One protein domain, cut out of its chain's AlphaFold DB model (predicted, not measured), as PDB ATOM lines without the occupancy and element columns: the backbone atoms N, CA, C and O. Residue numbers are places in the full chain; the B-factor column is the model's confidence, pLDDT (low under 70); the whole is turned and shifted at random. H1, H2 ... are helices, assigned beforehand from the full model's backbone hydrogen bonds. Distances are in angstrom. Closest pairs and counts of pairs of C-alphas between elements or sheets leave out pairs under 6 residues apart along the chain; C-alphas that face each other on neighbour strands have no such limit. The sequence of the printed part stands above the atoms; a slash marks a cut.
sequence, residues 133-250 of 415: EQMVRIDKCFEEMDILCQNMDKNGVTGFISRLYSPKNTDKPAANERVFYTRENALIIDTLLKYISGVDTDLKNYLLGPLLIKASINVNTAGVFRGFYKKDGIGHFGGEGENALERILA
ATOM      1  N   GLU A 133      46.599  62.747  20.441       97.00
ATOM      2  CA  GLU A 133      46.932  63.238  19.101       97.00
ATOM      3  C   GLU A 133      45.818  64.121  18.524       97.00
ATOM      4  O   GLU A 133      46.085  65.195  17.978       97.00
ATOM      5  N   GLN A 134      44.560  63.698  18.682       97.62
ATOM      6  CA  GLN A 134      43.412  64.484  18.244       97.62
ATOM      7  C   GLN A 134      43.323  65.805  19.001       97.62
ATOM      8  O   GLN A 134      43.095  66.825  18.366       97.62
ATOM      9  N   MET A 135      43.567  65.825  20.315       97.38
ATOM     10  CA  MET A 135      43.549  67.064  21.104       97.38
ATOM     11  C   MET A 135      44.527  68.112  20.566       97.38
ATOM     12  O   MET A 135      44.130  69.257  20.383       97.38
ATOM     13  N   VAL A 136      45.757  67.722  20.212       97.62
ATOM     14  CA  VAL A 136      46.742  68.647  19.616       97.62
ATOM     15  C   VAL A 136      46.246  69.214  18.282       97.62
ATOM     16  O   VAL A 136      46.435  70.395  17.993       97.62
ATOM     17  N   ARG A 137      45.615  68.385  17.444       98.31
ATOM     18  CA  ARG A 137      45.059  68.827  16.155       98.31
ATOM     19  C   ARG A 137      43.823  69.711  16.344       98.31
ATOM     20  O   ARG A 137      43.680  70.697  15.628       98.31
ATOM     21  N   ILE A 138      42.970  69.399  17.320       98.44
ATOM     22  CA  ILE A 138      41.802  70.204  17.692       98.44
ATOM     23  C   ILE A 138      42.248  71.584  18.173       98.44
ATOM     24  O   ILE A 138      41.689  72.575  17.716       98.44
ATOM     25  N   ASP A 139      43.273  71.664  19.025       98.12
ATOM     26  CA  ASP A 139      43.799  72.941  19.519       98.12
ATOM     27  C   ASP A 139      44.244  73.849  18.365       98.12
ATOM     28  O   ASP A 139      43.792  74.988  18.276       98.12
ATOM     29  N   LYS A 140      45.002  73.309  17.401       98.19
ATOM     30  CA  LYS A 140      45.381  74.040  16.177       98.19
ATOM     31  C   LYS A 140      44.174  74.484  15.351       98.19
ATOM     32  O   LYS A 140      44.186  75.567  14.774       98.19
ATOM     33  N   CYS A 141      43.134  73.652  15.270       98.44
ATOM     34  CA  CYS A 141      41.912  74.027  14.561       98.44
ATOM     35  C   CYS A 141      41.204  75.199  15.247       98.44
ATOM     36  O   CYS A 141      40.721  76.087  14.555       98.44
ATOM     37  N   PHE A 142      41.146  75.226  16.581       98.25
ATOM     38  CA  PHE A 142      40.543  76.341  17.315       98.25
ATOM     39  C   PHE A 142      41.350  77.632  17.175       98.25
ATOM     40  O   PHE A 142      40.747  78.677  16.957       98.25
ATOM     41  N   GLU A 143      42.684  77.558  17.207       97.50
ATOM     42  CA  GLU A 143      43.550  78.711  16.920       97.50
ATOM     43  C   GLU A 143      43.240  79.311  15.538       97.50
ATOM     44  O   GLU A 143      43.035  80.517  15.408       97.50
ATOM     45  N   GLU A 144      43.122  78.470  14.506       96.94
ATOM     46  CA  GLU A 144      42.782  78.925  13.155       96.94
ATOM     47  C   GLU A 144      41.348  79.476  13.069       96.94
ATOM     48  O   GLU A 144      41.114  80.529  12.474       96.94
ATOM     49  N   MET A 145      40.374  78.810  13.698       96.88
ATOM     50  CA  MET A 145      38.991  79.293  13.752       96.88
ATOM     51  C   MET A 145      38.896  80.674  14.414       96.88
ATOM     52  O   MET A 145      38.139  81.520  13.932       96.88
ATOM     53  N   ASP A 146      39.676  80.929  15.465       95.44
ATOM     54  CA  ASP A 146      39.737  82.230  16.132       95.44
ATOM     55  C   ASP A 146      40.313  83.315  15.207       95.44
ATOM     56  O   ASP A 146      39.741  84.406  15.104       95.44
ATOM     57  N   ILE A 147      41.384  83.010  14.462       94.81
ATOM     58  CA  ILE A 147      41.971  83.920  13.460       94.81
ATOM     59  C   ILE A 147      40.954  84.257  12.363       94.81
ATOM     60  O   ILE A 147      40.831  85.424  11.967       94.81
ATOM     61  N   LEU A 148      40.209  83.258  11.878       94.62
ATOM     62  CA  LEU A 148      39.173  83.440  10.862       94.62
ATOM     63  C   LEU A 148      38.034  84.330  11.370       94.62
ATOM     64  O   LEU A 148      37.618  85.237  10.650       94.62
ATOM     65  N   CYS A 149      37.578  84.133  12.612       92.25
ATOM     66  CA  CYS A 149      36.517  84.950  13.212       92.25
ATOM     67  C   CYS A 149      36.925  86.422  13.396       92.25
ATOM     68  O   CYS A 149      36.068  87.302  13.338       92.25
ATOM     69  N   GLN A 150      38.214  86.707  13.612       88.00
ATOM     70  CA  GLN A 150      38.721  88.069  13.833       88.00
ATOM     71  C   GLN A 150      39.014  88.839  12.535       88.00
ATOM     72  O   GLN A 150      38.982  90.066  12.534       88.00
ATOM     73  N   ASN A 151      39.287  88.149  11.423       83.38
ATOM     74  CA  ASN A 151      39.741  88.759  10.164       83.38
ATOM     75  C   ASN A 151      38.696  88.669   9.039       83.38
ATOM     76  O   ASN A 151      39.031  88.426   7.873       83.38
ATOM     77  N   MET A 152      37.420  88.867   9.374       82.62
ATOM     78  CA  MET A 152      36.300  88.676   8.444       82.62
ATOM     79  C   MET A 152      36.336  89.596   7.217       82.62
ATOM     80  O   MET A 152      35.928  89.164   6.141       82.62
ATOM     81  N   ASP A 153      36.900  90.800   7.328       75.19
ATOM     82  CA  ASP A 153      37.048  91.725   6.191       75.19
ATOM     83  C   ASP A 153      37.956  91.173   5.080       75.19
ATOM     84  O   ASP A 153      37.831  91.558   3.919       75.19
ATOM     85  N   LYS A 154      38.875  90.261   5.422       71.94
ATOM     86  CA  LYS A 154      39.806  89.625   4.474       71.94
ATOM     87  C   LYS A 154      39.391  88.202   4.114       71.94
ATOM     88  O   LYS A 154      39.570  87.786   2.973       71.94
ATOM     89  N   ASN A 155      38.842  87.468   5.082       74.88
ATOM     90  CA  ASN A 155      38.632  86.021   4.995       74.88
ATOM     91  C   ASN A 155      37.151  85.619   4.913       74.88
ATOM     92  O   ASN A 155      36.837  84.430   4.891       74.88
ATOM     93  N   GLY A 156      36.232  86.587   4.895       84.56
ATOM     94  CA  GLY A 156      34.796  86.338   4.887       84.56
ATOM     95  C   GLY A 156      34.335  85.591   3.640       84.56
ATOM     96  O   GLY A 156      34.382  86.110   2.525       84.56
ATOM     97  N   VAL A 157      33.824  84.377   3.829       92.44
ATOM     98  CA  VAL A 157      33.229  83.577   2.761       92.44
ATOM     99  C   VAL A 157      31.724  83.812   2.745       92.44
ATOM    100  O   VAL A 157      31.042  83.660   3.753       92.44
ATOM    101  N   THR A 158      31.173  84.140   1.575       95.81
ATOM    102  CA  THR A 158      29.716  84.145   1.380       95.81
ATOM    103  C   THR A 158      29.244  82.741   1.004       95.81
ATOM    104  O   THR A 158      29.426  82.288  -0.127       95.81
ATOM    105  N   GLY A 159      28.602  82.058   1.944       97.31
ATOM    106  CA  GLY A 159      27.936  80.771   1.758       97.31
ATOM    107  C   GLY A 159      26.413  80.893   1.840       97.31
ATOM    108  O   GLY A 159      25.832  81.963   1.640       97.31
ATOM    109  N   PHE A 160      25.738  79.764   2.046       98.06
ATOM    110  CA  PHE A 160      24.279  79.734   2.017       98.06
ATOM    111  C   PHE A 160      23.655  80.342   3.277       98.06
ATOM    112  O   PHE A 160      22.525  80.824   3.206       98.06
ATOM    113  N   ILE A 161      24.371  80.373   4.410       98.38
ATOM    114  CA  ILE A 161      23.842  80.955   5.645       98.38
ATOM    115  C   ILE A 161      23.675  82.461   5.474       98.38
ATOM    116  O   ILE A 161      22.583  82.992   5.675       98.38
ATOM    117  N   SER A 162      24.716  83.136   4.993       97.69
ATOM    118  CA  SER A 162      24.698  84.575   4.740       97.69
ATOM    119  C   SER A 162      23.827  84.983   3.554       97.69
ATOM    120  O   SER A 162      23.324  86.103   3.523       97.69
ATOM    121  N   ARG A 163      23.610  84.106   2.567       97.38
ATOM    122  CA  ARG A 163      22.691  84.393   1.451       97.38
ATOM    123  C   ARG A 163      21.221  84.221   1.815       97.38
ATOM    124  O   ARG A 163      20.390  84.976   1.318       97.38
ATOM    125  N   LEU A 164      20.887  83.192   2.594       97.69
ATOM    126  CA  LEU A 164      19.496  82.775   2.795       97.69
ATOM    127  C   LEU A 164      18.923  83.181   4.156       97.69
ATOM    128  O   LEU A 164      17.697  83.264   4.279       97.69
ATOM    129  N   TYR A 165      19.763  83.404   5.169       98.00
ATOM    130  CA  TYR A 165      19.329  83.531   6.566       98.00
ATOM    131  C   TYR A 165      19.835  84.792   7.285       98.00
ATOM    132  O   TYR A 165      19.628  84.924   8.495       98.00
ATOM    133  N   SER A 166      20.436  85.737   6.564       97.88
ATOM    134  CA  SER A 166      20.769  87.069   7.080       97.88
ATOM    135  C   SER A 166      20.419  88.169   6.072       97.88
ATOM    136  O   SER A 166      20.269  87.883   4.877       97.88
ATOM    137  N   PRO A 167      20.252  89.426   6.527       97.88
ATOM    138  CA  PRO A 167      20.091  90.556   5.625       97.88
ATOM    139  C   PRO A 167      21.412  90.881   4.923       97.88
ATOM    140  O   PRO A 167      22.493  90.547   5.413       97.88
ATOM    141  N   LYS A 168      21.351  91.594   3.794       96.31
ATOM    142  CA  LYS A 168      22.561  92.116   3.134       96.31
ATOM    143  C   LYS A 168      23.268  93.190   3.962       96.31
ATOM    144  O   LYS A 168      24.483  93.323   3.852       96.31
ATOM    145  N   ASN A 169      22.511  93.947   4.756       96.38
ATOM    146  CA  ASN A 169      23.007  94.965   5.675       96.38
ATOM    147  C   ASN A 169      22.334  94.770   7.044       96.38
ATOM    148  O   ASN A 169      21.110  94.855   7.138       96.38
ATOM    149  N   THR A 170      23.132  94.512   8.084       96.69
ATOM    150  CA  THR A 170      22.657  94.265   9.455       96.69
ATOM    151  C   THR A 170      21.816  95.418  10.003       96.69
ATOM    152  O   THR A 170      20.774  95.167  10.605       96.69
ATOM    153  N   ASP A 171      22.210  96.662   9.730       96.12
ATOM    154  CA  ASP A 171      21.553  97.861  10.265       96.12
ATOM    155  C   ASP A 171      20.309  98.265   9.468       96.12
ATOM    156  O   ASP A 171      19.500  99.076   9.922       96.12
ATOM    157  N   LYS A 172      20.156  97.739   8.246       95.50
ATOM    158  CA  LYS A 172      19.047  98.076   7.343       95.50
ATOM    159  C   LYS A 172      18.466  96.834   6.656       95.50
ATOM    160  O   LYS A 172      18.585  96.725   5.432       95.50
ATOM    161  N   PRO A 173      17.828  95.909   7.401       96.25
ATOM    162  CA  PRO A 173      17.187  94.746   6.797       96.25
ATOM    163  C   PRO A 173      16.057  95.142   5.839       96.25
ATOM    164  O   PRO A 173      15.221  95.988   6.161       96.25
ATOM    165  N   ALA A 174      15.993  94.505   4.670       95.56
ATOM    166  CA  ALA A 174      14.903  94.707   3.719       95.56
ATOM    167  C   ALA A 174      13.697  93.794   4.017       95.56
ATOM    168  O   ALA A 174      13.815  92.727   4.619       95.56
ATOM    169  N   ALA A 175      12.505  94.184   3.548       92.00
ATOM    170  CA  ALA A 175      11.243  93.500   3.858       92.00
ATOM    171  C   ALA A 175      11.187  92.014   3.441       92.00
ATOM    172  O   ALA A 175      10.458  91.226   4.042       92.00
ATOM    173  N   ASN A 176      11.944  91.623   2.415       90.12
ATOM    174  CA  ASN A 176      12.004  90.260   1.883       90.12
ATOM    175  C   ASN A 176      13.213  89.451   2.382       90.12
ATOM    176  O   ASN A 176      13.421  88.328   1.920       90.12
ATOM    177  N   GLU A 177      14.008  89.999   3.299       96.25
ATOM    178  CA  GLU A 177      15.173  89.322   3.858       96.25
ATOM    179  C   GLU A 177      14.813  88.557   5.132       96.25
ATOM    180  O   GLU A 177      13.951  88.952   5.925       96.25
ATOM    181  N   ARG A 178      15.490  87.426   5.340       97.12
ATOM    182  CA  ARG A 178      15.418  86.707   6.610       97.12
ATOM    183  C   ARG A 178      16.463  87.274   7.546       97.12
ATOM    184  O   ARG A 178      17.613  87.439   7.161       97.12
ATOM    185  N   VAL A 179      16.063  87.522   8.784       97.62
ATOM    186  CA  VAL A 179      16.907  88.189   9.777       97.62
ATOM    187  C   VAL A 179      17.111  87.243  10.951       97.62
ATOM    188  O   VAL A 179      16.728  87.561  12.070       97.62
ATOM    189  N   PHE A 180      17.622  86.033  10.685       98.25
ATOM    190  CA  PHE A 180      17.989  85.088  11.748       98.25
ATOM    191  C   PHE A 180      19.335  85.463  12.359       98.25
ATOM    192  O   PHE A 180      19.467  85.493  13.579       98.25
ATOM    193  N   TYR A 181      20.303  85.783  11.510       98.50
ATOM    194  CA  TYR A 181      21.649  86.184  11.899       98.50
ATOM    195  C   TYR A 181      21.932  87.603  11.419       98.50
ATOM    196  O   TYR A 181      21.358  88.044  10.421       98.50
ATOM    197  N   THR A 182      22.846  88.298  12.096       98.25
ATOM    198  CA  THR A 182      23.512  89.465  11.502       98.25
ATOM    199  C   THR A 182      24.271  89.032  10.249       98.25
ATOM    200  O   THR A 182      24.589  87.846  10.076       98.25
ATOM    201  N   ARG A 183      24.553  89.972   9.344       97.19
ATOM    202  CA  ARG A 183      25.348  89.684   8.147       97.19
ATOM    203  C   ARG A 183      26.711  89.110   8.539       97.19
ATOM    204  O   ARG A 183      27.140  88.119   7.956       97.19
ATOM    205  N   GLU A 184      27.326  89.681   9.564       96.81
ATOM    206  CA  GLU A 184      28.641  89.330  10.093       96.81
ATOM    207  C   GLU A 184      28.641  87.912  10.673       96.81
ATOM    208  O   GLU A 184      29.455  87.085  10.269       96.81
ATOM    209  N   ASN A 185      27.678  87.578  11.541       97.88
ATOM    210  CA  ASN A 185      27.577  86.235  12.122       97.88
ATOM    211  C   ASN A 185      27.290  85.171  11.062       97.88
ATOM    212  O   ASN A 185      27.820  84.064  11.133       97.88
ATOM    213  N   ALA A 186      26.485  85.499  10.055       98.25
ATOM    214  CA  ALA A 186      26.210  84.574   8.969       98.25
ATOM    215  C   ALA A 186      27.447  84.308   8.097       98.25
ATOM    216  O   ALA A 186      27.676  83.168   7.696       98.25
ATOM    217  N   LEU A 187      28.258  85.341   7.841       97.69
ATOM    218  CA  LEU A 187      29.549  85.194   7.168       97.69
ATOM    219  C   LEU A 187      30.524  84.368   8.016       97.69
ATOM    220  O   LEU A 187      31.196  83.504   7.468       97.69
ATOM    221  N   ILE A 188      30.572  84.574   9.339       98.25
ATOM    222  CA  ILE A 188      31.398  83.754  10.241       98.25
ATOM    223  C   ILE A 188      31.003  82.280  10.121       98.25
ATOM    224  O   ILE A 188      31.868  81.430   9.922       98.25
ATOM    225  N   ILE A 189      29.703  81.964  10.184       98.56
ATOM    226  CA  ILE A 189      29.229  80.581  10.036       98.56
ATOM    227  C   ILE A 189      29.676  80.006   8.686       98.56
ATOM    228  O   ILE A 189      30.241  78.916   8.656       98.56
ATOM    229  N   ASP A 190      29.468  80.722   7.580       98.50
ATOM    230  CA  ASP A 190      29.858  80.248   6.247       98.50
ATOM    231  C   ASP A 190      31.380  80.032   6.111       98.50
ATOM    232  O   ASP A 190      31.810  79.008   5.570       98.50
ATOM    233  N   THR A 191      32.200  80.948   6.637       98.19
ATOM    234  CA  THR A 191      33.667  80.823   6.674       98.19
ATOM    235  C   THR A 191      34.098  79.595   7.470       98.19
ATOM    236  O   THR A 191      34.899  78.791   6.987       98.19
ATOM    237  N   LEU A 192      33.542  79.403   8.668       98.44
ATOM    238  CA  LEU A 192      33.884  78.267   9.521       98.44
ATOM    239  C   LEU A 192      33.413  76.941   8.920       98.44
ATOM    240  O   LEU A 192      34.149  75.961   8.970       98.44
ATOM    241  N   LEU A 193      32.239  76.896   8.286       98.44
ATOM    242  CA  LEU A 193      31.788  75.708   7.556       98.44
ATOM    243  C   LEU A 193      32.732  75.370   6.399       98.44
ATOM    244  O   LEU A 193      33.066  74.199   6.202       98.44
ATOM    245  N   LYS A 194      33.209  76.380   5.660       97.81
ATOM    246  CA  LYS A 194      34.201  76.176   4.600       97.81
ATOM    247  C   LYS A 194      35.506  75.613   5.162       97.81
ATOM    248  O   LYS A 194      36.013  74.643   4.600       97.81
ATOM    249  N   TYR A 195      36.010  76.163   6.263       98.00
ATOM    250  CA  TYR A 195      37.207  75.663   6.939       98.00
ATOM    251  C   TYR A 195      37.032  74.212   7.414       98.00
ATOM    252  O   TYR A 195      37.757  73.323   6.971       98.00
ATOM    253  N   ILE A 196      35.997  73.945   8.218       98.38
ATOM    254  CA  ILE A 196      35.702  72.620   8.786       98.38
ATOM    255  C   ILE A 196      35.490  71.574   7.684       98.38
ATOM    256  O   ILE A 196      35.837  70.408   7.865       98.38
ATOM    257  N   SER A 197      34.962  71.959   6.515       97.25
ATOM    258  CA  SER A 197      34.794  71.030   5.390       97.25
ATOM    259  C   SER A 197      36.115  70.402   4.922       97.25
ATOM    260  O   SER A 197      36.102  69.233   4.525       97.25
ATOM    261  N   GLY A 198      37.221  71.150   5.028       97.06
ATOM    262  CA  GLY A 198      38.576  70.734   4.661       97.06
ATOM    263  C   GLY A 198      39.392  70.110   5.797       97.06
ATOM    264  O   GLY A 198      40.489  69.629   5.537       97.06
ATOM    265  N   VAL A 199      38.877  70.101   7.030       97.50
ATOM    266  CA  VAL A 199      39.501  69.404   8.165       97.50
ATOM    267  C   VAL A 199      39.220  67.903   8.070       97.50
ATOM    268  O   VAL A 199      38.197  67.476   7.523       97.50
ATOM    269  N   ASP A 200      40.114  67.094   8.631       96.75
ATOM    270  CA  ASP A 200      39.953  65.647   8.719       96.75
ATOM    271  C   ASP A 200      38.638  65.242   9.402       96.75
ATOM    272  O   ASP A 200      38.197  65.826  10.399       96.75
ATOM    273  N   THR A 201      37.998  64.210   8.852       95.75
ATOM    274  CA  THR A 201      36.655  63.769   9.258       95.75
ATOM    275  C   THR A 201      36.565  63.396  10.738       95.75
ATOM    276  O   THR A 201      35.518  63.610  11.347       95.75
ATOM    277  N   ASP A 202      37.649  62.887  11.328       96.62
ATOM    278  CA  ASP A 202      37.698  62.483  12.734       96.62
ATOM    279  C   ASP A 202      37.628  63.667  13.713       96.62
ATOM    280  O   ASP A 202      37.296  63.465  14.879       96.62
ATOM    281  N   LEU A 203      37.880  64.896  13.246       98.00
ATOM    282  CA  LEU A 203      37.849  66.097  14.085       98.00
ATOM    283  C   LEU A 203      36.568  66.924  13.936       98.00
ATOM    284  O   LEU A 203      36.250  67.730  14.812       98.00
ATOM    285  N   LYS A 204      35.819  66.744  12.839       98.38
ATOM    286  CA  LYS A 204      34.724  67.652  12.443       98.38
ATOM    287  C   LYS A 204      33.685  67.867  13.538       98.38
ATOM    288  O   LYS A 204      33.266  69.002  13.752       98.38
ATOM    289  N   ASN A 205      33.293  66.816  14.260       98.44
ATOM    290  CA  ASN A 205      32.280  66.932  15.313       98.44
ATOM    291  C   ASN A 205      32.739  67.839  16.467       98.44
ATOM    292  O   ASN A 205      31.932  68.618  16.969       98.44
ATOM    293  N   TYR A 206      34.027  67.809  16.828       98.62
ATOM    294  CA  TYR A 206      34.590  68.658  17.887       98.62
ATOM    295  C   TYR A 206      34.592  70.148  17.528       98.62
ATOM    296  O   TYR A 206      34.578  70.993  18.422       98.62
ATOM    297  N   LEU A 207      34.584  70.474  16.231       98.75
ATOM    298  CA  LEU A 207      34.535  71.848  15.726       98.75
ATOM    299  C   LEU A 207      33.090  72.303  15.464       98.75
ATOM    300  O   LEU A 207      32.705  73.423  15.810       98.75
ATOM    301  N   LEU A 208      32.259  71.419  14.897       98.75
ATOM    302  CA  LEU A 208      30.852  71.699  14.607       98.75
ATOM    303  C   LEU A 208      30.019  71.874  15.878       98.75
ATOM    304  O   LEU A 208      29.158  72.747  15.902       98.75
ATOM    305  N   GLY A 209      30.255  71.088  16.933       98.56
ATOM    306  CA  GLY A 209      29.478  71.182  18.174       98.56
ATOM    307  C   GLY A 209      29.475  72.599  18.775       98.56
ATOM    308  O   GLY A 209      28.402  73.186  18.955       98.56
ATOM    309  N   PRO A 210      30.647  73.210  19.021       98.50
ATOM    310  CA  PRO A 210      30.741  74.589  19.496       98.50
ATOM    311  C   PRO A 210      30.179  75.631  18.528       98.50
ATOM    312  O   PRO A 210      29.554  76.597  18.978       98.50
ATOM    313  N   LEU A 211      30.335  75.431  17.213       98.81
ATOM    314  CA  LEU A 211      29.713  76.292  16.206       98.81
ATOM    315  C   LEU A 211      28.181  76.238  16.294       98.81
ATOM    316  O   LEU A 211      27.540  77.285  16.314       98.81
ATOM    317  N   LEU A 212      27.587  75.049  16.420       98.81
ATOM    318  CA  LEU A 212      26.139  74.864  16.579       98.81
ATOM    319  C   LEU A 212      25.612  75.537  17.849       98.81
ATOM    320  O   LEU A 212      24.554  76.168  17.823       98.81
ATOM    321  N   ILE A 213      26.355  75.449  18.955       98.31
ATOM    322  CA  ILE A 213      25.997  76.128  20.204       98.31
ATOM    323  C   ILE A 213      25.952  77.639  19.995       98.31
ATOM    324  O   ILE A 213      24.950  78.270  20.330       98.31
ATOM    325  N   LYS A 214      26.997  78.226  19.406       98.19
ATOM    326  CA  LYS A 214      27.036  79.671  19.156       98.19
ATOM    327  C   LYS A 214      26.000  80.102  18.124       98.19
ATOM    328  O   LYS A 214      25.295  81.074  18.359       98.19
ATOM    329  N   ALA A 215      25.775  79.319  17.074       98.31
ATOM    330  CA  ALA A 215      24.705  79.559  16.108       98.31
ATOM    331  C   ALA A 215      23.295  79.464  16.720       98.31
ATOM    332  O   ALA A 215      22.358  80.065  16.196       98.31
ATOM    333  N   SER A 216      23.121  78.726  17.822       97.75
ATOM    334  CA  SER A 216      21.871  78.694  18.589       97.75
ATOM    335  C   SER A 216      21.743  79.834  19.600       97.75
ATOM    336  O   SER A 216      20.620  80.148  19.998       97.75
ATOM    337  N   ILE A 217      22.854  80.415  20.058       96.50
ATOM    338  CA  ILE A 217      22.871  81.506  21.039       96.50
ATOM    339  C   ILE A 217      22.788  82.857  20.330       96.50
ATOM    340  O   ILE A 217      21.971  83.683  20.714       96.50
ATOM    341  N   ASN A 218      23.584  83.083  19.292       97.81
ATOM    342  CA  ASN A 218      23.720  84.356  18.583       97.81
ATOM    343  C   ASN A 218      22.726  84.444  17.412       97.81
ATOM    344  O   ASN A 218      23.110  84.569  16.251       97.81
ATOM    345  N   VAL A 219      21.433  84.298  17.718       97.69
ATOM    346  CA  VAL A 219      20.351  84.235  16.723       97.69
ATOM    347  C   VAL A 219      19.110  85.009  17.170       97.69
ATOM    348  O   VAL A 219      18.732  85.013  18.349       97.69
ATOM    349  N   ASN A 220      18.444  85.637  16.204       97.75
ATOM    350  CA  ASN A 220      17.268  86.484  16.353       97.75
ATOM    351  C   ASN A 220      15.948  85.697  16.473       97.75
ATOM    352  O   ASN A 220      15.032  85.859  15.664       97.75
ATOM    353  N   THR A 221      15.845  84.813  17.462       95.00
ATOM    354  CA  THR A 221      14.638  84.007  17.689       95.00
ATOM    355  C   THR A 221      14.222  83.967  19.157       95.00
ATOM    356  O   THR A 221      14.960  84.389  20.050       95.00
ATOM    357  N   ALA A 222      13.037  83.404  19.406       89.38
ATOM    358  CA  ALA A 222      12.533  83.067  20.738       89.38
ATOM    359  C   ALA A 222      12.984  81.672  21.225       89.38
ATOM    360  O   ALA A 222      12.349  81.092  22.096       89.38
ATOM    361  N   GLY A 223      14.052  81.104  20.649       89.19
ATOM    362  CA  GLY A 223      14.574  79.779  21.016       89.19
ATOM    363  C   GLY A 223      14.211  78.637  20.061       89.19
ATOM    364  O   GLY A 223      14.640  77.505  20.281       89.19
ATOM    365  N   VAL A 224      13.475  78.928  18.982       93.94
ATOM    366  CA  VAL A 224      13.261  78.033  17.831       93.94
ATOM    367  C   VAL A 224      13.447  78.793  16.523       93.94
ATOM    368  O   VAL A 224      13.147  79.978  16.435       93.94
ATOM    369  N   PHE A 225      13.877  78.102  15.477       95.56
ATOM    370  CA  PHE A 225      14.171  78.660  14.156       95.56
ATOM    371  C   PHE A 225      12.942  78.784  13.247       95.56
ATOM    372  O   PHE A 225      13.063  79.230  12.113       95.56
ATOM    373  N   ARG A 226      11.732  78.452  13.719       92.19
ATOM    374  CA  ARG A 226      10.507  78.530  12.900       92.19
ATOM    375  C   ARG A 226      10.183  79.953  12.415       92.19
ATOM    376  O   ARG A 226       9.489  80.119  11.412       92.19
ATOM    377  N   GLY A 227      10.693  80.968  13.108       93.06
ATOM    378  CA  GLY A 227      10.597  82.369  12.722       93.06
ATOM    379  C   GLY A 227      11.649  83.218  13.427       93.06
ATOM    380  O   GLY A 227      12.269  82.780  14.394       93.06
ATOM    381  N   PHE A 228      11.830  84.436  12.929       95.62
ATOM    382  CA  PHE A 228      12.718  85.449  13.491       95.62
ATOM    383  C   PHE A 228      11.916  86.674  13.932       95.62
ATOM    384  O   PHE A 228      10.777  86.867  13.492       95.62
ATOM    385  N   TYR A 229      12.492  87.492  14.811       96.44
ATOM    386  CA  TYR A 229      11.815  88.692  15.292       96.44
ATOM    387  C   TYR A 229      11.665  89.760  14.204       96.44
ATOM    388  O   TYR A 229      12.490  89.897  13.298       96.44
ATOM    389  N   LYS A 230      10.573  90.520  14.307       95.25
ATOM    390  CA  LYS A 230      10.176  91.557  13.358       95.25
ATOM    391  C   LYS A 230       9.735  92.826  14.083       95.25
ATOM    392  O   LYS A 230       9.299  92.744  15.233       95.25
ATOM    393  N   LYS A 231       9.815  93.944  13.369       95.00
ATOM    394  CA  LYS A 231       9.247  95.250  13.702       95.00
ATOM    395  C   LYS A 231       8.542  95.789  12.463       95.00
ATOM    396  O   LYS A 231       9.102  95.704  11.370       95.00
ATOM    397  N   ASP A 232       7.286  96.201  12.602       92.94
ATOM    398  CA  ASP A 232       6.459  96.678  11.477       92.94
ATOM    399  C   ASP A 232       6.427  95.718  10.259       92.94
ATOM    400  O   ASP A 232       6.418  96.114   9.096       92.94
ATOM    401  N   GLY A 233       6.453  94.406  10.520       90.81
ATOM    402  CA  GLY A 233       6.432  93.359   9.486       90.81
ATOM    403  C   GLY A 233       7.781  93.061   8.808       90.81
ATOM    404  O   GLY A 233       7.900  92.026   8.136       90.81
ATOM    405  N   ILE A 234       8.803  93.882   9.051       94.75
ATOM    406  CA  ILE A 234      10.178  93.731   8.555       94.75
ATOM    407  C   ILE A 234      11.031  93.047   9.630       94.75
ATOM    408  O   ILE A 234      10.756  93.165  10.820       94.75
ATOM    409  N   GLY A 235      12.037  92.261   9.238       96.31
ATOM    410  CA  GLY A 235      12.942  91.637  10.205       96.31
ATOM    411  C   GLY A 235      13.697  92.672  11.036       96.31
ATOM    412  O   GLY A 235      14.235  93.628  10.490       96.31
ATOM    413  N   HIS A 236      13.732  92.473  12.353       97.06
ATOM    414  CA  HIS A 236      14.370  93.390  13.293       97.06
ATOM    415  C   HIS A 236      14.977  92.605  14.449       97.06
ATOM    416  O   HIS A 236      14.318  91.727  15.022       97.06
ATOM    417  N   PHE A 237      16.236  92.887  14.780       97.81
ATOM    418  CA  PHE A 237      16.918  92.195  15.867       97.81
ATOM    419  C   PHE A 237      16.259  92.538  17.208       97.81
ATOM    420  O   PHE A 237      16.010  93.697  17.514       97.81
ATOM    421  N   GLY A 238      15.890  91.518  17.987       95.88
ATOM    422  CA  GLY A 238      15.189  91.697  19.267       95.88
ATOM    423  C   GLY A 238      13.712  92.121  19.159       95.88
ATOM    424  O   GLY A 238      13.036  92.240  20.186       95.88
ATOM    425  N   GLY A 239      13.187  92.287  17.938       94.94
ATOM    426  CA  GLY A 239      11.795  92.659  17.665       94.94
ATOM    427  C   GLY A 239      11.457  94.093  18.067       94.94
ATOM    428  O   GLY A 239      12.345  94.933  18.159       94.94
ATOM    429  N   GLU A 240      10.175  94.369  18.310       91.88
ATOM    430  CA  GLU A 240       9.685  95.704  18.714       91.88
ATOM    431  C   GLU A 240      10.399  96.276  19.943       91.88
ATOM    432  O   GLU A 240      10.690  97.466  19.998       91.88
ATOM    433  N   GLY A 241      10.679  95.417  20.925       92.50
ATOM    434  CA  GLY A 241      11.286  95.812  22.194       92.50
ATOM    435  C   GLY A 241      12.804  95.683  22.243       92.50
ATOM    436  O   GLY A 241      13.348  95.816  23.331       92.50
ATOM    437  N   GLU A 242      13.469  95.355  21.125       93.25
ATOM    438  CA  GLU A 242      14.939  95.256  21.061       93.25
ATOM    439  C   GLU A 242      15.530  94.368  22.174       93.25
ATOM    440  O   GLU A 242      16.544  94.649  22.811       93.25
ATOM    441  N   ASN A 243      14.856  93.250  22.443       93.38
ATOM    442  CA  ASN A 243      15.215  92.392  23.561       93.38
ATOM    443  C   ASN A 243      16.431  91.521  23.230       93.38
ATOM    444  O   ASN A 243      16.536  90.956  22.141       93.38
ATOM    445  N   ALA A 244      17.298  91.323  24.227       93.00
ATOM    446  CA  ALA A 244      18.464  90.440  24.151       93.00
ATOM    447  C   ALA A 244      19.446  90.769  23.006       93.00
ATOM    448  O   ALA A 244      20.127  89.864  22.519       93.00
ATOM    449  N   LEU A 245      19.544  92.042  22.594       96.19
ATOM    450  CA  LEU A 245      20.470  92.483  21.544       96.19
ATOM    451  C   LEU A 245      21.922  92.104  21.834       96.19
ATOM    452  O   LEU A 245      22.593  91.625  20.930       96.19
ATOM    453  N   GLU A 246      22.381  92.220  23.084       96.31
ATOM    454  CA  GLU A 246      23.741  91.820  23.477       96.31
ATOM    455  C   GLU A 246      24.046  90.375  23.055       96.31
ATOM    456  O   GLU A 246      25.055  90.103  22.414       96.31
ATOM    457  N   ARG A 247      23.119  89.447  23.319       95.62
ATOM    458  CA  ARG A 247      23.238  88.046  22.898       95.62
ATOM    459  C   ARG A 247      23.123  87.896  21.379       95.62
ATOM    460  O   ARG A 247      23.896  87.157  20.779       95.62
ATOM    461  N   ILE A 248      22.109  88.516  20.772       97.06
ATOM    462  CA  ILE A 248      21.764  88.325  19.354       97.06
ATOM    463  C   ILE A 248      22.867  88.864  18.435       97.06
ATOM    464  O   ILE A 248      23.201  88.214  17.445       97.06
ATOM    465  N   LEU A 249      23.421  90.030  18.769       97.00
ATOM    466  CA  LEU A 249      24.403  90.752  17.962       97.00
ATOM    467  C   LEU A 249      25.849  90.374  18.292       97.00
ATOM    468  O   LEU A 249      26.734  90.662  17.489       97.00
ATOM    469  N   ALA A 250      26.109  89.729  19.437       97.06
ATOM    470  CA  ALA A 250      27.461  89.304  19.785       97.06
ATOM    471  C   ALA A 250      28.076  88.424  18.672       97.06
ATOM    472  O   ALA A 250      27.390  87.528  18.157       97.06
TER     473      ALA A 250
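AT A GLANCE: This is residues 133 to 250 of the 415 residues of an uncharacterized protein of viral metagenome (UniProt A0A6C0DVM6). A helical hairpin, H4 and H5, with the long helix H1 packed slantwise on it makes one end of an elongated body; the other end is a head of loops, residues 165 to 182 and 218 to 244, with H6 closing the printed part. The short H2 and H3 pack on H4. The 118 printed residues hold six named helices, H1 to H6 in chain order, and no named strand: all helix, compact, radius of gyration of the C-alphas 15.2 A, spans 53 by 27 by 21 A.

IN THESE COORDINATES: Find C-alpha 133 at (46.932, 63.238, 19.101); from there H1 runs 26.7 A to residue 150. Next come H2, residues 152 to 155, and H3, residues 160 to 164. H4, residues 183 to 198, covers 23.4 A, and H5, residues 204 to 217, 20.2 A. H6, residues 245 to 249, ends at C-alpha 249, (24.403, 90.752, 17.962).

HOW THE PARTS SIT: Start at the hub, H4, which touches four helices. In the hairpin it touches H5 at a shallow tilt of 11 degrees, opposite ways; C-alphas 196 and 204 are closest, 6.2 A. H1 touches H4 with residues 145 to 149 alone, closest C-alphas 149 and 188, 6.0 A, and H5 with residues 138 to 142 alone, closest C-alphas 138 and 206, 7.4 A. H3 touches H4, closest C-alphas 162 and 186, 4.5 A; H2 touches it too, closest C-alphas 152 and 188, 7.2 A. H6 is close to H5 but not clearly touching, closest C-alphas 217 and 247, 6.8 A. Each O i to N i+4 pair is within hydrogen-bond range in H1, H3 and H6, 11 of 12 in H4 and 9 of 10 in H5; H2 is too short for one.

THE WHOLE: The C-alphas of Glu 133 and Asp 232 are farthest apart, 53.1 A. The printed part has no cut; the links H3 to H4 and H5 to H6 are long. Mean pLDDT of the printed part is 95.5, and no printed residue is under 70.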